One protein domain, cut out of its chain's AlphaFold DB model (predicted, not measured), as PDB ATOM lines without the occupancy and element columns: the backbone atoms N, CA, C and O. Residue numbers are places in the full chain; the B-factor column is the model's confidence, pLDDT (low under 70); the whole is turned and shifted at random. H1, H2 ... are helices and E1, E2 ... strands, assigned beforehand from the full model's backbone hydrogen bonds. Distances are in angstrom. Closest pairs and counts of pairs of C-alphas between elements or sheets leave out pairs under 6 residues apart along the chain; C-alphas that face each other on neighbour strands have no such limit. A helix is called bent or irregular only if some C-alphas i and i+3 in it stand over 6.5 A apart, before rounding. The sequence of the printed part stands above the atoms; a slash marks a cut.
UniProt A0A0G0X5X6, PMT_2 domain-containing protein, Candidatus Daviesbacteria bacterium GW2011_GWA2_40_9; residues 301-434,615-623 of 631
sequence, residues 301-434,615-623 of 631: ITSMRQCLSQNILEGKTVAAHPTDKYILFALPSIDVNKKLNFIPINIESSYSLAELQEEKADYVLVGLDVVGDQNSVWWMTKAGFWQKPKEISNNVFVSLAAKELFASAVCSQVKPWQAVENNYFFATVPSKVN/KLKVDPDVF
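This is residues 301 to 434 and 615 to 623 of the 631 residues of the protein "PMT_2 domain-containing protein" of Candidatus Daviesbacteria bacterium GW2011_GWA2_40_9 (UniProt A0A0G0X5X6). A twisted sheet of five strands has H1 over one face and H7 over the other, and beyond one end of the sheet H5 runs outward from E3, with H6, H7 and H8 gathered on one side of it. Residues 381 to 387, of which 381 belongs to H5, stick out at the far end of H5, and H3 lies toward the opposite end of the whole. The printed part has 143 residues with eight named helices and five named strands, along the chain H1 E1 H2 H3 E2 H4 E3 H5 H6 H7 E4 E5 H8, and its class is mixed, helices and strands. The mixed sheet runs E2 E1 E3 E5 E4; the whole is compact, with a radius of gyration of the C-alphas of 15.5 A and spans of 51 by 38 by 28 A.

H1, residues 301 to 311, begins at C-alpha 301 (1.608, -0.123, 30.914) and is 15.2 A long. E1 is 317 to 320, H2 325 to 329, H3 336 to 339, E2 341 to 344 and H4 353 to 358. E3, 363 to 367, measures 13.5 A, and H5, 368 to 381, 20.3 A; H5 is only just irregular, with C-alphas 375 and 378 6.53 A apart. H6 is 390 to 394, and H7, 397 to 406, is 13.8 A long. E4 is 409 to 413, E5 424 to 428, and H8, 620 to 623, ends at C-alpha 623 (12.221, -10.235, 41.606).

E2 and E1 are parallel, with N 318 and O 341 at 2.8 A, and so are E1 and E3, with N 319 and O 363 at 2.9 A. E3 and E5 are antiparallel, with N 364 and O 427 at 2.9 A; the hairpin E4 and E5 has N 410 and O 426 at 2.8 A. E1, H2, H3, E2 form a strand-helix-strand unit, two parallel neighbours joined through helices; E2, H4, E3 form a split one, with E1 between its strands. Both crossovers are right-handed. H1 is on the sheet over E5 and E4, at a height of 8.7 A. H7 is on the opposite face, at 10.8 A. H5 and H7 touch at Val 371 and Val 398, C-alphas 6.0 A apart, at a shallow tilt of 26 degrees, opposite ways. H8 touches H5, the C-alphas of Gly 372 and Phe 623 being 5.0 A apart. Every O i to N i+4 pair is within hydrogen-bond range in H1, H2, H4, H6 and H7, against 8 of 10 in H5; H3 and H8 are too short for one.

The C-alphas farthest apart, of Lys 338 and Gly 384, are 51.4 A apart. Residues 435 to 614 are not printed; C-alphas 434 and 615 are 28.6 A apart across the cut. Of the links printed whole, none is long. Model confidence is under 70 at residues 328 to 338, 383 and 615 to 616.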
ATOM      1  N   ILE A 301       2.276  -1.340  30.450       91.00
ATOM      2  CA  ILE A 301       1.608  -0.123  30.914       91.00
ATOM      3  C   ILE A 301       0.212   0.056  30.312       91.00
ATOM      4  O   ILE A 301      -0.719   0.442  31.016       91.00
ATOM      5  N   THR A 302       0.040  -0.231  29.022       91.44
ATOM      6  CA  THR A 302      -1.246  -0.087  28.334       91.44
ATOM      7  C   THR A 302      -2.230  -1.132  28.844       91.44
ATOM      8  O   THR A 302      -3.364  -0.800  29.183       91.44
ATOM      9  N   SER A 303      -1.777  -2.380  28.975       93.62
ATOM     10  CA  SER A 303      -2.582  -3.466  29.538       93.62
ATOM     11  C   SER A 303      -2.918  -3.234  31.014       93.62
ATOM     12  O   SER A 303      -4.036  -3.510  31.441       93.62
ATOM     13  N   MET A 304      -1.992  -2.664  31.792       93.44
ATOM     14  CA  MET A 304      -2.222  -2.342  33.200       93.44
ATOM     15  C   MET A 304      -3.243  -1.214  33.345       93.44
ATOM     16  O   MET A 304      -4.161  -1.331  34.144       93.44
ATOM     17  N   ARG A 305      -3.172  -0.165  32.516       90.31
ATOM     18  CA  ARG A 305      -4.197   0.895  32.477       90.31
ATOM     19  C   ARG A 305      -5.596   0.344  32.223       90.31
ATOM     20  O   ARG A 305      -6.536   0.734  32.910       90.31
ATOM     21  N   GLN A 306      -5.724  -0.579  31.269       90.69
ATOM     22  CA  GLN A 306      -6.997  -1.242  31.005       90.69
ATOM     23  C   GLN A 306      -7.481  -2.015  32.238       90.69
ATOM     24  O   GLN A 306      -8.632  -1.845  32.635       90.69
ATOM     25  N   CYS A 307      -6.605  -2.783  32.892       91.50
ATOM     26  CA  CYS A 307      -6.964  -3.473  34.129       91.50
ATOM     27  C   CYS A 307      -7.428  -2.500  35.228       91.50
ATOM     28  O   CYS A 307      -8.493  -2.697  35.809       91.50
ATOM     29  N   LEU A 308      -6.667  -1.435  35.489       91.12
ATOM     30  CA  LEU A 308      -6.993  -0.439  36.513       91.12
ATOM     31  C   LEU A 308      -8.369   0.190  36.253       91.12
ATOM     32  O   LEU A 308      -9.177   0.287  37.169       91.12
ATOM     33  N   SER A 309      -8.675   0.527  34.994       87.69
ATOM     34  CA  SER A 309      -9.975   1.100  34.613       87.69
ATOM     35  C   SER A 309     -11.174   0.173  34.846       87.69
ATOM     36  O   SER A 309     -12.290   0.655  34.988       87.69
ATOM     37  N   GLN A 310     -10.948  -1.144  34.877       90.38
ATOM     38  CA  GLN A 310     -11.996  -2.151  35.063       90.38
ATOM     39  C   GLN A 310     -12.188  -2.547  36.531       90.38
ATOM     40  O   GLN A 310     -13.248  -3.056  36.878       90.38
ATOM     41  N   ASN A 311     -11.171  -2.345  37.376       91.00
ATOM     42  CA  ASN A 311     -11.134  -2.904  38.730       91.00
ATOM     43  C   ASN A 311     -11.087  -1.851  39.845       91.00
ATOM     44  O   ASN A 311     -11.400  -2.173  40.988       91.00
ATOM     45  N   ILE A 312     -10.702  -0.605  39.555       89.12
ATOM     46  CA  ILE A 312     -10.708   0.462  40.560       89.12
ATOM     47  C   ILE A 312     -12.130   0.999  40.743       89.12
ATOM     48  O   ILE A 312     -12.773   1.428  39.787       89.12
ATOM     49  N   LEU A 313     -12.585   1.046  41.996       89.50
ATOM     50  CA  LEU A 313     -13.839   1.698  42.380       89.50
ATOM     51  C   LEU A 313     -13.609   3.184  42.701       89.50
ATOM     52  O   LEU A 313     -12.562   3.561  43.230       89.50
ATOM     53  N   GLU A 314     -14.598   4.029  42.406       87.56
ATOM     54  CA  GLU A 314     -14.532   5.468  42.689       87.56
ATOM     55  C   GLU A 314     -14.449   5.760  44.200       87.56
ATOM     56  O   GLU A 314     -15.016   5.039  45.021       87.56
ATOM     57  N   GLY A 315     -13.733   6.827  44.573       89.62
ATOM     58  CA  GLY A 315     -13.566   7.274  45.963       89.62
ATOM     59  C   GLY A 315     -12.553   6.470  46.781       89.62
ATOM     60  O   GLY A 315     -12.356   6.756  47.961       89.62
ATOM     61  N   LYS A 316     -11.907   5.470  46.174       92.75
ATOM     62  CA  LYS A 316     -10.949   4.586  46.839       92.75
ATOM     63  C   LYS A 316      -9.529   5.145  46.849       92.75
ATOM     64  O   LYS A 316      -9.145   5.958  46.005       92.75
ATOM     65  N   THR A 317      -8.752   4.679  47.819       94.19
ATOM     66  CA  THR A 317      -7.364   5.076  48.035       94.19
ATOM     67  C   THR A 317      -6.412   4.085  47.378       94.19
ATOM     68  O   THR A 317      -6.451   2.889  47.664       94.19
ATOM     69  N   VAL A 318      -5.537   4.581  46.506       94.12
ATOM     70  CA  VAL A 318      -4.542   3.779  45.789       94.12
ATOM     71  C   VAL A 318      -3.142   4.178  46.237       94.12
ATOM     72  O   VAL A 318      -2.723   5.328  46.079       94.12
ATOM     73  N   ALA A 319      -2.403   3.204  46.752       94.88
ATOM     74  CA  ALA A 319      -0.981   3.318  47.016       94.88
ATOM     75  C   ALA A 319      -0.177   2.978  45.749       94.88
ATOM     76  O   ALA A 319      -0.392   1.929  45.141       94.88
ATOM     77  N   ALA A 320       0.753   3.837  45.329       93.38
ATOM     78  CA  ALA A 320       1.733   3.469  44.297       93.38
ATOM     79  C   ALA A 320       3.051   4.229  44.449       93.38
ATOM     80  O   ALA A 320       3.113   5.287  45.084       93.38
ATOM     81  N   HIS A 321       4.111   3.710  43.825       90.50
ATOM     82  CA  HIS A 321       5.383   4.419  43.787       90.50
ATOM     83  C   HIS A 321       5.243   5.756  43.035       90.50
ATOM     84  O   HIS A 321       4.509   5.823  42.042       90.50
ATOM     85  N   PRO A 322       5.937   6.841  43.442       85.06
ATOM     86  CA  PRO A 322       5.859   8.125  42.747       85.06
ATOM     87  C   PRO A 322       6.209   8.044  41.262       85.06
ATOM     88  O   PRO A 322       5.633   8.784  40.464       85.06
ATOM     89  N   THR A 323       7.118   7.139  40.877       82.06
ATOM     90  CA  THR A 323       7.374   6.886  39.457       82.06
ATOM     91  C   THR A 323       6.185   6.204  38.813       82.06
ATOM     92  O   THR A 323       5.804   6.630  37.750       82.06
ATOM     93  N   ASP A 324       5.502   5.251  39.434       81.50
ATOM     94  CA  ASP A 324       4.377   4.543  38.796       81.50
ATOM     95  C   ASP A 324       3.112   5.410  38.669       81.50
ATOM     96  O   ASP A 324       2.172   5.090  37.938       81.50
ATOM     97  N   LYS A 325       3.111   6.577  39.317       73.69
ATOM     98  CA  LYS A 325       2.029   7.563  39.300       73.69
ATOM     99  C   LYS A 325       1.612   8.008  37.889       73.69
ATOM    100  O   LYS A 325       0.437   8.293  37.662       73.69
ATOM    101  N   TYR A 326       2.525   8.036  36.909       75.81
ATOM    102  CA  TYR A 326       2.164   8.401  35.525       75.81
ATOM    103  C   TYR A 326       1.271   7.355  34.838       75.81
ATOM    104  O   TYR A 326       0.611   7.661  33.843       75.81
ATOM    105  N   ILE A 327       1.226   6.120  35.343       77.50
ATOM    106  CA  ILE A 327       0.308   5.084  34.854       77.50
ATOM    107  C   ILE A 327      -1.118   5.457  35.231       77.50
ATOM    108  O   ILE A 327      -1.999   5.390  34.372       77.50
ATOM    109  N   LEU A 328      -1.302   5.916  36.472       69.75
ATOM    110  CA  LEU A 328      -2.578   6.365  37.015       69.75
ATOM    111  C   LEU A 328      -3.059   7.637  36.307       69.75
ATOM    112  O   LEU A 328      -4.196   7.687  35.858       69.75
ATOM    113  N   PHE A 329      -2.190   8.635  36.123       66.62
ATOM    114  CA  PHE A 329      -2.585   9.933  35.553       66.62
ATOM    115  C   PHE A 329      -2.862   9.961  34.056       66.62
ATOM    116  O   PHE A 329      -3.486  10.894  33.562       66.62
ATOM    117  N   ALA A 330      -2.394   8.965  33.318       60.59
ATOM    118  CA  ALA A 330      -2.588   8.901  31.877       60.59
ATOM    119  C   ALA A 330      -3.853   8.120  31.479       60.59
ATOM    120  O   ALA A 330      -3.942   7.656  30.342       60.59
ATOM    121  N   LEU A 331      -4.808   7.941  32.400       61.16
ATOM    122  CA  LEU A 331      -6.131   7.386  32.121       61.16
ATOM    123  C   LEU A 331      -7.054   8.512  31.616       61.16
ATOM    124  O   LEU A 331      -7.507   9.319  32.420       61.16
ATOM    125  N   PRO A 332      -7.357   8.592  30.304       51.97
ATOM    126  CA  PRO A 332      -8.128   9.703  29.735       51.97
ATOM    127  C   PRO A 332      -9.594   9.756  30.200       51.97
ATOM    128  O   PRO A 332     -10.246  10.780  30.026       51.97
ATOM    129  N   SER A 333     -10.122   8.670  30.776       53.78
ATOM    130  CA  SER A 333     -11.511   8.550  31.240       53.78
ATOM    131  C   SER A 333     -11.695   8.761  32.744       53.78
ATOM    132  O   SER A 333     -12.829   8.868  33.210       53.78
ATOM    133  N   ILE A 334     -10.607   8.818  33.510       53.66
ATOM    134  CA  ILE A 334     -10.657   9.057  34.947       53.66
ATOM    135  C   ILE A 334     -10.026  10.428  35.156       53.66
ATOM    136  O   ILE A 334      -8.830  10.606  34.945       53.66
ATOM    137  N   ASP A 335     -10.818  11.413  35.576       59.56
ATOM    138  CA  ASP A 335     -10.277  12.623  36.198       59.56
ATOM    139  C   ASP A 335      -9.677  12.173  37.542       59.56
ATOM    140  O   ASP A 335     -10.320  12.243  38.588       59.56
ATOM    141  N   VAL A 336      -8.492  11.545  37.496       55.00
ATOM    142  CA  VAL A 336      -7.834  10.842  38.619       55.00
ATOM    143  C   VAL A 336      -7.660  11.787  39.800       55.00
ATOM    144  O   VAL A 336      -7.769  11.369  40.947       55.00
ATOM    145  N   ASN A 337      -7.508  13.081  39.513       53.47
ATOM    146  CA  ASN A 337      -7.417  14.139  40.509       53.47
ATOM    147  C   ASN A 337      -8.742  14.426  41.235       53.47
ATOM    148  O   ASN A 337      -8.718  15.095  42.263       53.47
ATOM    149  N   LYS A 338      -9.888  13.950  40.731       58.00
ATOM    150  CA  LYS A 338     -11.209  14.157  41.344       58.00
ATOM    151  C   LYS A 338     -11.861  12.893  41.901       58.00
ATOM    152  O   LYS A 338     -12.843  13.020  42.623       58.00
ATOM    153  N   LYS A 339     -11.364  11.692  41.571       70.38
ATOM    154  CA  LYS A 339     -12.045  10.426  41.916       70.38
ATOM    155  C   LYS A 339     -11.234   9.428  42.743       70.38
ATOM    156  O   LYS A 339     -11.838   8.483  43.245       70.38
ATOM    157  N   LEU A 340      -9.917   9.598  42.889       81.56
ATOM    158  CA  LEU A 340      -9.066   8.670  43.644       81.56
ATOM    159  C   LEU A 340      -8.173   9.418  44.628       81.56
ATOM    160  O   LEU A 340      -7.578  10.439  44.287       81.56
ATOM    161  N   ASN A 341      -8.034   8.862  45.829       87.06
ATOM    162  CA  ASN A 341      -7.035   9.325  46.784       87.06
ATOM    163  C   ASN A 341      -5.719   8.605  46.491       87.06
ATOM    164  O   ASN A 341      -5.699   7.387  46.319       87.06
ATOM    165  N   PHE A 342      -4.615   9.341  46.416       88.69
ATOM    166  CA  PHE A 342      -3.307   8.766  46.111       88.69
ATOM    167  C   PHE A 342      -2.379   8.849  47.316       88.69
ATOM    168  O   PHE A 342      -2.159   9.939  47.846       88.69
ATOM    169  N   ILE A 343      -1.774   7.717  47.677       89.81
ATOM    170  CA  ILE A 343      -0.734   7.651  48.703       89.81
ATOM    171  C   ILE A 343       0.595   7.290  48.029       89.81
ATOM    172  O   ILE A 343       0.711   6.208  47.444       89.81
ATOM    173  N   PRO A 344       1.610   8.174  48.073       88.81
ATOM    174  CA  PRO A 344       2.931   7.835  47.574       88.81
ATOM    175  C   PRO A 344       3.569   6.795  48.493       88.81
ATOM    176  O   PRO A 344       3.816   7.067  49.667       88.81
ATOM    177  N   ILE A 345       3.894   5.631  47.941       87.62
ATOM    178  CA  ILE A 345       4.635   4.599  48.665       87.62
ATOM    179  C   ILE A 345       6.057   4.478  48.144       87.62
ATOM    180  O   ILE A 345       6.314   4.562  46.948       87.62
ATOM    181  N   ASN A 346       7.004   4.289  49.048       85.69
ATOM    182  CA  ASN A 346       8.369   3.915  48.720       85.69
ATOM    183  C   ASN A 346       8.734   2.713  49.589       85.69
ATOM    184  O   ASN A 346       8.186   2.530  50.673       85.69
ATOM    185  N   ILE A 347       9.692   1.919  49.133       84.25
ATOM    186  CA  ILE A 347      10.269   0.808  49.891       84.25
ATOM    187  C   ILE A 347      10.786   1.299  51.249       84.25
ATOM    188  O   ILE A 347      10.693   0.592  52.245       84.25
ATOM    189  N   GLU A 348      11.268   2.537  51.313       85.19
ATOM    190  CA  GLU A 348      11.702   3.200  52.546       85.19
ATOM    191  C   GLU A 348      10.551   3.586  53.495       85.19
ATOM    192  O   GLU A 348      10.780   3.688  54.694       85.19
ATOM    193  N   SER A 349       9.326   3.803  52.992       88.06
ATOM    194  CA  SER A 349       8.163   4.204  53.801       88.06
ATOM    195  C   SER A 349       7.224   3.030  54.083       88.06
ATOM    196  O   SER A 349       7.532   2.213  54.934       88.06
ATOM    197  N   SER A 350       6.091   2.929  53.394       92.31
ATOM    198  CA  SER A 350       5.047   1.928  53.636       92.31
ATOM    199  C   SER A 350       4.941   1.039  52.397       92.31
ATOM    200  O   SER A 350       4.657   1.545  51.315       92.31
ATOM    201  N   TYR A 351       5.226  -0.259  52.518       94.75
ATOM    202  CA  TYR A 351       5.354  -1.178  51.381       94.75
ATOM    203  C   TYR A 351       4.849  -2.606  51.648       94.75
ATOM    204  O   TYR A 351       4.495  -3.283  50.687       94.75
ATOM    205  N   SER A 352       4.791  -3.083  52.898       96.38
ATOM    206  CA  SER A 352       4.141  -4.371  53.220       96.38
ATOM    207  C   SER A 352       2.622  -4.236  53.328       96.38
ATOM    208  O   SER A 352       2.098  -3.127  53.456       96.38
ATOM    209  N   LEU A 353       1.892  -5.356  53.313       97.00
ATOM    210  CA  LEU A 353       0.433  -5.329  53.442       97.00
ATOM    211  C   LEU A 353      -0.014  -4.612  54.723       97.00
ATOM    212  O   LEU A 353      -0.897  -3.756  54.670       97.00
ATOM    213  N   ALA A 354       0.617  -4.927  55.855       97.19
ATOM    214  CA  ALA A 354       0.287  -4.324  57.140       97.19
ATOM    215  C   ALA A 354       0.557  -2.807  57.167       97.19
ATOM    216  O   ALA A 354      -0.263  -2.051  57.683       97.19
ATOM    217  N   GLU A 355       1.654  -2.346  56.555       97.25
ATOM    218  CA  GLU A 355       1.958  -0.912  56.441       97.25
ATOM    219  C   GLU A 355       0.916  -0.193  55.573       97.25
ATOM    220  O   GLU A 355       0.450   0.888  55.918       97.25
ATOM    221  N   LEU A 356       0.489  -0.799  54.463       97.25
ATOM    222  CA  LEU A 356      -0.542  -0.213  53.599       97.25
ATOM    223  C   LEU A 356      -1.923  -0.165  54.266       97.25
ATOM    224  O   LEU A 356      -2.700   0.756  54.003       97.25
ATOM    225  N   GLN A 357      -2.228  -1.124  55.143       96.69
ATOM    226  CA  GLN A 357      -3.439  -1.096  55.964       96.69
ATOM    227  C   GLN A 357      -3.429   0.070  56.963       96.69
ATOM    228  O   GLN A 357      -4.471   0.692  57.175       96.69
ATOM    229  N   GLU A 358      -2.278   0.391  57.563       95.31
ATOM    230  CA  GLU A 358      -2.125   1.554  58.456       95.31
ATOM    231  C   GLU A 358      -2.340   2.875  57.719       95.31
ATOM    232  O   GLU A 358      -3.019   3.769  58.225       95.31
ATOM    233  N   GLU A 359      -1.848   2.955  56.482       95.25
ATOM    234  CA  GLU A 359      -2.073   4.085  55.576       95.25
ATOM    235  C   GLU A 359      -3.511   4.136  55.021       95.25
ATOM    236  O   GLU A 359      -3.861   5.055  54.281       95.25
ATOM    237  N   LYS A 360      -4.370   3.166  55.371       96.19
ATOM    238  CA  LYS A 360      -5.759   3.050  54.892       96.19
ATOM    239  C   LYS A 360      -5.860   3.008  53.361       96.19
ATOM    240  O   LYS A 360      -6.801   3.551  52.778       96.19
ATOM    241  N   ALA A 361      -4.889   2.373  52.703       96.69
ATOM    242  CA  ALA A 361      -4.981   2.092  51.277       96.69
ATOM    243  C   ALA A 361      -6.058   1.023  51.025       96.69
ATOM    244  O   ALA A 361      -6.158   0.053  51.770       96.69
ATOM    245  N   ASP A 362      -6.848   1.187  49.963       96.38
ATOM    246  CA  ASP A 362      -7.783   0.157  49.487       96.38
ATOM    247  C   ASP A 362      -7.128  -0.728  48.415       96.38
ATOM    248  O   ASP A 362      -7.440  -1.913  48.278       96.38
ATOM    249  N   TYR A 363      -6.210  -0.148  47.642       96.12
ATOM    250  CA  TYR A 363      -5.496  -0.817  46.566       96.12
ATOM    251  C   TYR A 363      -4.021  -0.438  46.544       96.12
ATOM    252  O   TYR A 363      -3.629   0.631  47.015       96.12
ATOM    253  N   VAL A 364      -3.219  -1.280  45.896       96.06
ATOM    254  CA  VAL A 364      -1.813  -1.008  45.615       96.06
ATOM    255  C   VAL A 364      -1.460  -1.330  44.166       96.06
ATOM    256  O   VAL A 364      -1.855  -2.362  43.622       96.06
ATOM    257  N   LEU A 365      -0.703  -0.434  43.534       95.31
ATOM    258  CA  LEU A 365      -0.037  -0.658  42.255       95.31
ATOM    259  C   LEU A 365       1.465  -0.780  42.510       95.31
ATOM    260  O   LEU A 365       2.100   0.166  42.977       95.31
ATOM    261  N   VAL A 366       2.027  -1.938  42.172       93.25
ATOM    262  CA  VAL A 366       3.438  -2.248  42.408       93.25
ATOM    263  C   VAL A 366       4.173  -2.396  41.081       93.25
ATOM    264  O   VAL A 366       3.889  -3.316  40.311       93.25
ATOM    265  N   GLY A 367       5.138  -1.510  40.826       92.19
ATOM    266  CA  GLY A 367       6.171  -1.690  39.810       92.19
ATOM    267  C   GLY A 367       7.249  -2.664  40.284       92.19
ATOM    268  O   GLY A 367       7.974  -2.402  41.244       92.19
ATOM    269  N   LEU A 368       7.379  -3.797  39.595       90.00
ATOM    270  CA  LEU A 368       8.333  -4.851  39.940       90.00
ATOM    271  C   LEU A 368       9.786  -4.483  39.602       90.00
ATOM    272  O   LEU A 368      10.700  -5.117  40.123       90.00
ATOM    273  N   ASP A 369      10.026  -3.440  38.803       85.12
ATOM    274  CA  ASP A 369      11.389  -2.946  38.557       85.12
ATOM    275  C   ASP A 369      11.999  -2.342  39.820       85.12
ATOM    276  O   ASP A 369      13.179  -2.544  40.082       85.12
ATOM    277  N   VAL A 370      11.191  -1.672  40.652       83.19
ATOM    278  CA  VAL A 370      11.655  -1.103  41.927       83.19
ATOM    279  C   VAL A 370      12.108  -2.224  42.871       83.19
ATOM    280  O   VAL A 370      13.129  -2.104  43.551       83.19
ATOM    281  N   VAL A 371      11.390  -3.354  42.855       84.62
ATOM    282  CA  VAL A 371      11.765  -4.575  43.583       84.62
ATOM    283  C   VAL A 371      13.070  -5.148  43.027       84.62
ATOM    284  O   VAL A 371      14.003  -5.437  43.778       84.62
ATOM    285  N   GLY A 372      13.159  -5.262  41.701       80.50
ATOM    286  CA  GLY A 372      14.331  -5.779  41.007       80.50
ATOM    287  C   GLY A 372      15.592  -4.936  41.197       80.50
ATOM    288  O   GLY A 372      16.676  -5.492  41.374       80.50
ATOM    289  N   ASP A 373      15.482  -3.610  41.211       78.94
ATOM    290  CA  ASP A 373      16.611  -2.694  41.382       78.94
ATOM    291  C   ASP A 373      17.204  -2.801  42.789       78.94
ATOM    292  O   ASP A 373      18.413  -3.007  42.932       78.94
ATOM    293  N   GLN A 374      16.363  -2.780  43.828       77.75
ATOM    294  CA  GLN A 374      16.818  -2.982  45.208       77.75
ATOM    295  C   GLN A 374      17.480  -4.351  45.390       77.75
ATOM    296  O   GLN A 374      18.541  -4.461  46.007       77.75
ATOM    297  N   ASN A 375      16.900  -5.396  44.794       76.38
ATOM    298  CA  ASN A 375      17.451  -6.741  44.879       76.38
ATOM    299  C   ASN A 375      18.708  -6.946  44.051       76.38
ATOM    300  O   ASN A 375      19.497  -7.817  44.391       76.38
ATOM    301  N   SER A 376      18.894  -6.231  42.948       70.56
ATOM    302  CA  SER A 376      19.982  -6.519  42.018       70.56
ATOM    303  C   SER A 376      21.269  -5.789  42.383       70.56
ATOM    304  O   SER A 376      22.349  -6.379  42.326       70.56
ATOM    305  N   VAL A 377      21.187  -4.534  42.829       76.88
ATOM    306  CA  VAL A 377      22.369  -3.690  43.072       76.88
ATOM    307  C   VAL A 377      23.330  -4.316  44.091       76.88
ATOM    308  O   VAL A 377      24.547  -4.326  43.869       76.88
ATOM    309  N   TRP A 378      22.818  -4.876  45.191       78.94
ATOM    310  CA  TRP A 378      23.667  -5.339  46.292       78.94
ATOM    311  C   TRP A 378      24.518  -6.564  45.927       78.94
ATOM    312  O   TRP A 378      25.714  -6.573  46.208       78.94
ATOM    313  N   TRP A 379      23.953  -7.597  45.291       79.75
ATOM    314  CA  TRP A 379      24.721  -8.814  44.991       79.75
ATOM    315  C   TRP A 379      25.559  -8.637  43.738       79.75
ATOM    316  O   TRP A 379      26.647  -9.198  43.648       79.75
ATOM    317  N   MET A 380      25.094  -7.815  42.794       78.94
ATOM    318  CA  MET A 380      25.863  -7.519  41.595       78.94
ATOM    319  C   MET A 380      27.155  -6.798  41.973       78.94
ATOM    320  O   MET A 380      28.217  -7.172  41.486       78.94
ATOM    321  N   THR A 381      27.100  -5.832  42.894       77.81
ATOM    322  CA  THR A 381      28.291  -5.103  43.370       77.81
ATOM    323  C   THR A 381      29.216  -5.925  44.275       77.81
ATOM    324  O   THR A 381      30.387  -5.560  44.433       77.81
ATOM    325  N   LYS A 382      28.746  -7.052  44.824       79.19
ATOM    326  CA  LYS A 382      29.574  -7.987  45.594       79.19
ATOM    327  C   LYS A 382      30.325  -8.932  44.656       79.19
ATOM    328  O   LYS A 382      29.773  -9.541  43.746       79.19
ATOM    329  N   ALA A 383      31.631  -9.052  44.876       67.25
ATOM    330  CA  ALA A 383      32.442 -10.010  44.136       67.25
ATOM    331  C   ALA A 383      32.206 -11.413  44.700       67.25
ATOM    332  O   ALA A 383      32.297 -11.588  45.909       67.25
ATOM    333  N   GLY A 384      31.936 -12.395  43.839       80.69
ATOM    334  CA  GLY A 384      31.864 -13.804  44.247       80.69
ATOM    335  C   GLY A 384      30.688 -14.580  43.668       80.69
ATOM    336  O   GLY A 384      30.781 -15.793  43.523       80.69
ATOM    337  N   PHE A 385      29.610 -13.904  43.270       85.69
ATOM    338  CA  PHE A 385      28.432 -14.595  42.758       85.69
ATOM    339  C   PHE A 385      28.616 -15.034  41.305       85.69
ATOM    340  O   PHE A 385      28.738 -14.218  40.391       85.69
ATOM    341  N   TRP A 386      28.616 -16.350  41.088       90.12
ATOM    342  CA  TRP A 386      28.474 -16.922  39.752       90.12
ATOM    343  C   TRP A 386      27.001 -17.010  39.358       90.12
ATOM    344  O   TRP A 386      26.619 -16.564  38.285       90.12
ATOM    345  N   GLN A 387      26.145 -17.550  40.217       87.81
ATOM    346  CA  GLN A 387      24.702 -17.544  39.988       87.81
ATOM    347  C   GLN A 387      24.057 -16.358  40.692       87.81
ATOM    348  O   GLN A 387      24.575 -15.863  41.693       87.81
ATOM    349  N   LYS A 388      22.904 -15.927  40.180       85.06
ATOM    350  CA  LYS A 388      22.018 -15.041  40.933       85.06
ATOM    351  C   LYS A 388      21.694 -15.694  42.281       85.06
ATOM    352  O   LYS A 388      21.238 -16.839  42.263       85.06
ATOM    353  N   PRO A 389      21.841 -14.993  43.413       85.62
ATOM    354  CA  PRO A 389      21.453 -15.517  44.715       85.62
ATOM    355  C   PRO A 389      19.931 -15.400  44.885       85.62
ATOM    356  O   PRO A 389      19.445 -14.616  45.695       85.62
ATOM    357  N   LYS A 390      19.170 -16.131  44.053       85.00
ATOM    358  CA  LYS A 390      17.700 -16.052  44.006       85.00
ATOM    359  C   LYS A 390      17.087 -16.278  45.380       85.00
ATOM    360  O   LYS A 390      16.158 -15.579  45.757       85.00
ATOM    361  N   GLU A 391      17.655 -17.218  46.107       83.06
ATOM    362  CA  GLU A 391      17.226 -17.645  47.426       83.06
ATOM    363  C   GLU A 391      17.390 -16.527  48.468       83.06
ATOM    364  O   GLU A 391      16.413 -16.143  49.111       83.06
ATOM    365  N   ILE A 392      18.557 -15.876  48.542       84.25
ATOM    366  CA  ILE A 392      18.738 -14.678  49.385       84.25
ATOM    367  C   ILE A 392      17.815 -13.544  48.952       84.25
ATOM    368  O   ILE A 392      17.124 -12.956  49.780       84.25
ATOM    369  N   SER A 393      17.795 -13.213  47.659       85.44
ATOM    370  CA  SER A 393      16.986 -12.101  47.159       85.44
ATOM    371  C   SER A 393      15.496 -12.311  47.432       85.44
ATOM    372  O   SER A 393      14.794 -11.353  47.736       85.44
ATOM    373  N   ASN A 394      15.020 -13.556  47.391       86.25
ATOM    374  CA  ASN A 394      13.654 -13.932  47.736       86.25
ATOM    375  C   ASN A 394      13.291 -13.667  49.200       86.25
ATOM    376  O   ASN A 394      12.099 -13.588  49.489       86.25
ATOM    377  N   ASN A 395      14.288 -13.540  50.079       87.69
ATOM    378  CA  ASN A 395      14.143 -13.310  51.512       87.69
ATOM    379  C   ASN A 395      14.425 -11.857  51.932       87.69
ATOM    380  O   ASN A 395      14.326 -11.538  53.111       87.69
ATOM    381  N   VAL A 396      14.753 -10.952  51.006       89.12
ATOM    382  CA  VAL A 396      14.855  -9.513  51.310       89.12
ATOM    383  C   VAL A 396      13.451  -8.932  51.498       89.12
ATOM    384  O   VAL A 396      12.545  -9.284  50.741       89.12
ATOM    385  N   PHE A 397      13.270  -8.005  52.451       92.44
ATOM    386  CA  PHE A 397      11.967  -7.401  52.771       92.44
ATOM    387  C   PHE A 397      11.162  -6.972  51.540       92.44
ATOM    388  O   PHE A 397       9.993  -7.319  51.433       92.44
ATOM    389  N   VAL A 398      11.781  -6.281  50.576       91.62
ATOM    390  CA  VAL A 398      11.076  -5.816  49.369       91.62
ATOM    391  C   VAL A 398      10.472  -6.968  48.556       91.62
ATOM    392  O   VAL A 398       9.344  -6.860  48.080       91.62
ATOM    393  N   SER A 399      11.186  -8.089  48.426       91.12
ATOM    394  CA  SER A 399      10.684  -9.284  47.745       91.12
ATOM    395  C   SER A 399       9.564  -9.941  48.528       91.12
ATOM    396  O   SER A 399       8.581 -10.374  47.935       91.12
ATOM    397  N   LEU A 400       9.719 -10.028  49.849       92.62
ATOM    398  CA  LEU A 400       8.723 -10.622  50.734       92.62
ATOM    399  C   LEU A 400       7.422  -9.814  50.704       92.62
ATOM    400  O   LEU A 400       6.365 -10.389  50.482       92.62
ATOM    401  N   ALA A 401       7.512  -8.489  50.816       95.19
ATOM    402  CA  ALA A 401       6.374  -7.580  50.737       95.19
ATOM    403  C   ALA A 401       5.702  -7.647  49.361       95.19
ATOM    404  O   ALA A 401       4.482  -7.748  49.264       95.19
ATOM    405  N   ALA A 402       6.483  -7.678  48.276       93.19
ATOM    406  CA  ALA A 402       5.922  -7.835  46.941       93.19
ATOM    407  C   ALA A 402       5.192  -9.181  46.777       93.19
ATOM    408  O   ALA A 402       4.113  -9.202  46.195       93.19
ATOM    409  N   LYS A 403       5.734 -10.289  47.305       92.00
ATOM    410  CA  LYS A 403       5.077 -11.611  47.299       92.00
ATOM    411  C   LYS A 403       3.807 -11.636  48.148       92.00
ATOM    412  O   LYS A 403       2.805 -12.189  47.702       92.00
ATOM    413  N   GLU A 404       3.846 -11.027  49.330       94.44
ATOM    414  CA  GLU A 404       2.695 -10.877  50.225       94.44
ATOM    415  C   GLU A 404       1.554 -10.141  49.511       94.44
ATOM    416  O   GLU A 404       0.440 -10.654  49.422       94.44
ATOM    417  N   LEU A 405       1.843  -8.980  48.916       94.38
ATOM    418  CA  LEU A 405       0.860  -8.196  48.163       94.38
ATOM    419  C   LEU A 405       0.390  -8.906  46.889       94.38
ATOM    420  O   LEU A 405      -0.753  -8.746  46.467       94.38
ATOM    421  N   PHE A 406       1.253  -9.703  46.260       92.38
ATOM    422  CA  PHE A 406       0.888 -10.450  45.062       92.38
ATOM    423  C   PHE A 406      -0.178 -11.520  45.343       92.38
ATOM    424  O   PHE A 406      -0.956 -11.853  44.450       92.38
ATOM    425  N   ALA A 407      -0.274 -12.022  46.579       89.75
ATOM    426  CA  ALA A 407      -1.312 -12.978  46.967       89.75
ATOM    427  C   ALA A 407      -2.738 -12.404  46.849       89.75
ATOM    428  O   ALA A 407      -3.689 -13.170  46.698       89.75
ATOM    429  N   SER A 408      -2.887 -11.074  46.878       91.62
ATOM    430  CA  SER A 408      -4.145 -10.353  46.648       91.62
ATOM    431  C   SER A 408      -4.182  -9.618  45.300       91.62
ATOM    432  O   SER A 408      -4.963  -8.676  45.119       91.62
ATOM    433  N   ALA A 409      -3.343 -10.026  44.338       93.25
ATOM    434  CA  ALA A 409      -3.318  -9.444  43.003       93.25
ATOM    435  C   ALA A 409      -4.644  -9.677  42.264       93.25
ATOM    436  O   ALA A 409      -5.079 -10.805  42.049       93.25
ATOM    437  N   VAL A 410      -5.250  -8.581  41.813       92.56
ATOM    438  CA  VAL A 410      -6.421  -8.567  40.929       92.56
ATOM    439  C   VAL A 410      -5.988  -8.812  39.486       92.56
ATOM    440  O   VAL A 410      -6.652  -9.510  38.724       92.56
ATOM    441  N   CYS A 411      -4.848  -8.243  39.094       92.25
ATOM    442  CA  CYS A 411      -4.239  -8.488  37.795       92.25
ATOM    443  C   CYS A 411      -2.729  -8.247  37.825       92.25
ATOM    444  O   CYS A 411      -2.204  -7.487  38.640       92.25
ATOM    445  N   SER A 412      -2.026  -8.850  36.869       93.00
ATOM    446  CA  SER A 412      -0.587  -8.669  36.689       93.00
ATOM    447  C   SER A 412      -0.233  -8.545  35.213       93.00
ATOM    448  O   SER A 412      -0.774  -9.275  34.383       93.00
ATOM    449  N   GLN A 413       0.704  -7.660  34.896       93.69
ATOM    450  CA  GLN A 413       1.288  -7.497  33.570       93.69
ATOM    451  C   GLN A 413       2.791  -7.719  33.685       93.69
ATOM    452  O   GLN A 413       3.535  -6.832  34.102       93.69
ATOM    453  N   VAL A 414       3.212  -8.941  33.359       90.62
ATOM    454  CA  VAL A 414       4.596  -9.389  33.494       90.62
ATOM    455  C   VAL A 414       5.064  -9.982  32.171       90.62
ATOM    456  O   VAL A 414       4.416 -10.865  31.601       90.62
ATOM    457  N   LYS A 415       6.203  -9.498  31.681       90.56
ATOM    458  CA  LYS A 415       6.940 -10.078  30.559       90.56
ATOM    459  C   LYS A 415       8.107 -10.913  31.085       90.56
ATOM    460  O   LYS A 415       8.636 -10.625  32.158       90.56
ATOM    461  N   PRO A 416       8.506 -11.961  30.348       90.81
ATOM    462  CA  PRO A 416       9.643 -12.777  30.744       90.81
ATOM    463  C   PRO A 416      10.933 -11.951  30.672       90.81
ATOM    464  O   PRO A 416      11.020 -10.988  29.907       90.81
ATOM    465  N   TRP A 417      11.967 -12.358  31.410       87.88
ATOM    466  CA  TRP A 417      13.219 -11.597  31.533       87.88
ATOM    467  C   TRP A 417      13.924 -11.287  30.203       87.88
ATOM    468  O   TRP A 417      14.739 -10.366  30.135       87.88
ATOM    469  N   GLN A 418      13.657 -12.058  29.143       91.31
ATOM    470  CA  GLN A 418      14.201 -11.792  27.814       91.31
ATOM    471  C   GLN A 418      13.644 -10.498  27.218       91.31
ATOM    472  O   GLN A 418      14.339  -9.882  26.424       91.31
ATOM    473  N   ALA A 419      12.430 -10.078  27.573       89.69
ATOM    474  CA  ALA A 419      11.801  -8.855  27.086       89.69
ATOM    475  C   ALA A 419      11.621  -7.875  28.240       89.69
ATOM    476  O   ALA A 419      10.545  -7.761  28.822       89.69
ATOM    477  N   VAL A 420      12.717  -7.191  28.561       80.31
ATOM    478  CA  VAL A 420      12.760  -6.184  29.618       80.31
ATOM    479  C   VAL A 420      11.753  -5.079  29.313       80.31
ATOM    480  O   VAL A 420      11.850  -4.366  28.312       80.31
ATOM    481  N   GLU A 421      10.787  -4.943  30.197       86.06
ATOM    482  CA  GLU A 421       9.820  -3.865  30.238       86.06
ATOM    483  C   GLU A 421       9.389  -3.720  31.689       86.06
ATOM    484  O   GLU A 421       9.512  -4.672  32.464       86.06
ATOM    485  N   ASN A 422       8.839  -2.562  32.028       87.94
ATOM    486  CA  ASN A 422       8.284  -2.378  33.343       87.94
ATOM    487  C   ASN A 422       7.154  -3.375  33.598       87.94
ATOM    488  O   ASN A 422       6.154  -3.432  32.870       87.94
ATOM    489  N   ASN A 423       7.343  -4.190  34.625       91.06
ATOM    490  CA  ASN A 423       6.390  -5.203  35.041       91.06
ATOM    491  C   ASN A 423       5.574  -4.671  36.216       91.06
ATOM    492  O   ASN A 423       6.114  -4.015  37.102       91.06
ATOM    493  N   TYR A 424       4.277  -4.969  36.235       93.06
ATOM    494  CA  TYR A 424       3.365  -4.428  37.238       93.06
ATOM    495  C   TYR A 424       2.413  -5.491  37.755       93.06
ATOM    496  O   TYR A 424       2.003  -6.389  37.017       93.06
ATOM    497  N   PHE A 425       1.956  -5.314  38.985       94.38
ATOM    498  CA  PHE A 425       0.715  -5.923  39.434       94.38
ATOM    499  C   PHE A 425      -0.124  -4.923  40.220       94.38
ATOM    500  O   PHE A 425       0.387  -3.954  40.782       94.38
ATOM    501  N   PHE A 426      -1.428  -5.159  40.200       94.81
ATOM    502  CA  PHE A 426      -2.416  -4.382  40.925       94.81
ATOM    503  C   PHE A 426      -3.137  -5.311  41.891       94.81
ATOM    504  O   PHE A 426      -3.619  -6.366  41.474       94.81
ATOM    505  N   ALA A 427      -3.183  -4.936  43.163       95.31
ATOM    506  CA  ALA A 427      -3.698  -5.774  44.238       95.31
ATOM    507  C   ALA A 427      -4.643  -4.999  45.158       95.31
ATOM    508  O   ALA A 427      -4.537  -3.780  45.305       95.31
ATOM    509  N   THR A 428      -5.564  -5.722  45.792       95.62
ATOM    510  CA  THR A 428      -6.397  -5.173  46.869       95.62
ATOM    511  C   THR A 428      -5.642  -5.198  48.189       95.62
ATOM    512  O   THR A 428      -4.947  -6.174  48.483       95.62
ATOM    513  N   VAL A 429      -5.851  -4.182  49.020       96.56
ATOM    514  CA  VAL A 429      -5.374  -4.135  50.405       96.56
ATOM    515  C   VAL A 429      -6.567  -4.465  51.312       96.56
ATOM    516  O   VAL A 429      -7.402  -3.597  51.568       96.56
ATOM    517  N   PRO A 430      -6.736  -5.730  51.750       94.06
ATOM    518  CA  PRO A 430      -7.846  -6.099  52.624       94.06
ATOM    519  C   PRO A 430      -7.780  -5.345  53.953       94.06
ATOM    520  O   PRO A 430      -6.699  -5.100  54.485       94.06
ATOM    521  N   SER A 431      -8.939  -5.025  54.528       92.19
ATOM    522  CA  SER A 431      -9.014  -4.467  55.880       92.19
ATOM    523  C   SER A 431      -8.553  -5.483  56.931       92.19
ATOM    524  O   SER A 431      -8.685  -6.694  56.735       92.19
ATOM    525  N   LYS A 432      -8.045  -4.990  58.068       91.25
ATOM    526  CA  LYS A 432      -7.713  -5.840  59.219       91.25
ATOM    527  C   LYS A 432      -8.969  -6.572  59.698       91.25
ATOM    528  O   LYS A 432     -10.035  -5.969  59.822       91.25
ATOM    529  N   VAL A 433      -8.838  -7.871  59.945       87.12
ATOM    530  CA  VAL A 433      -9.935  -8.708  60.437       87.12
ATOM    531  C   VAL A 433      -9.842  -8.775  61.956       87.12
ATOM    532  O   VAL A 433      -8.795  -9.123  62.496       87.12
ATOM    533  N   ASN A 434     -10.938  -8.459  62.643       90.50
ATOM    534  CA  ASN A 434     -11.030  -8.622  64.091       90.50
ATOM    535  C   ASN A 434     -11.429 -10.063  64.401       90.50
ATOM    536  O   ASN A 434     -12.542 -10.479  64.083       90.50
ATOM    537  N   LYS A 615      -3.576 -18.846  39.747       55.56
ATOM    538  CA  LYS A 615      -3.397 -18.527  38.317       55.56
ATOM    539  C   LYS A 615      -2.172 -17.669  38.026       55.56
ATOM    540  O   LYS A 615      -1.685 -17.679  36.895       55.56
ATOM    541  N   LEU A 616      -1.670 -16.933  39.011       64.69
ATOM    542  CA  LEU A 616      -0.605 -15.965  38.802       64.69
ATOM    543  C   LEU A 616       0.695 -16.485  39.426       64.69
ATOM    544  O   LEU A 616       0.902 -16.429  40.631       64.69
ATOM    545  N   LYS A 617       1.593 -17.011  38.588       70.69
ATOM    546  CA  LYS A 617       2.980 -17.300  38.981       70.69
ATOM    547  C   LYS A 617       3.865 -16.158  38.507       70.69
ATOM    548  O   LYS A 617       3.970 -15.931  37.301       70.69
ATOM    549  N   VAL A 618       4.507 -15.452  39.435       70.81
ATOM    550  CA  VAL A 618       5.550 -14.480  39.082       70.81
ATOM    551  C   VAL A 618       6.811 -15.249  38.720       70.81
ATOM    552  O   VAL A 618       7.251 -16.113  39.476       70.81
ATOM    553  N   ASP A 619       7.390 -14.944  37.560       75.75
ATOM    554  CA  ASP A 619       8.710 -15.451  37.193       75.75
ATOM    555  C   ASP A 619       9.726 -14.979  38.254       75.75
ATOM    556  O   ASP A 619       9.871 -13.770  38.450       75.75
ATOM    557  N   PRO A 620      10.441 -15.883  38.951       75.12
ATOM    558  CA  PRO A 620      11.446 -15.502  39.943       75.12
ATOM    559  C   PRO A 620      12.529 -14.566  39.385       75.12
ATOM    560  O   PRO A 620      13.132 -13.793  40.130       75.12
ATOM    561  N   ASP A 621      12.774 -14.603  38.069       78.88
ATOM    562  CA  ASP A 621      13.687 -13.675  37.403       78.88
ATOM    563  C   ASP A 621      13.162 -12.233  37.338       78.88
ATOM    564  O   ASP A 621      13.910 -11.357  36.921       78.88
ATOM    565  N   VAL A 622      11.925 -11.961  37.757       75.50
ATOM    566  CA  VAL A 622      11.379 -10.602  37.878       75.50
ATOM    567  C   VAL A 622      11.786  -9.963  39.202       75.50
ATOM    568  O   VAL A 622      12.195  -8.807  39.218       75.50
ATOM    569  N   PHE A 623      11.749 -10.720  40.303       75.25
ATOM    570  CA  PHE A 623      12.221 -10.235  41.606       75.25
ATOM    571  C   PHE A 623      13.739 -10.077  41.637       75.25
ATOM    572  O   PHE A 623      14.265  -9.200  42.318       75.25
TER     573      PHE A 623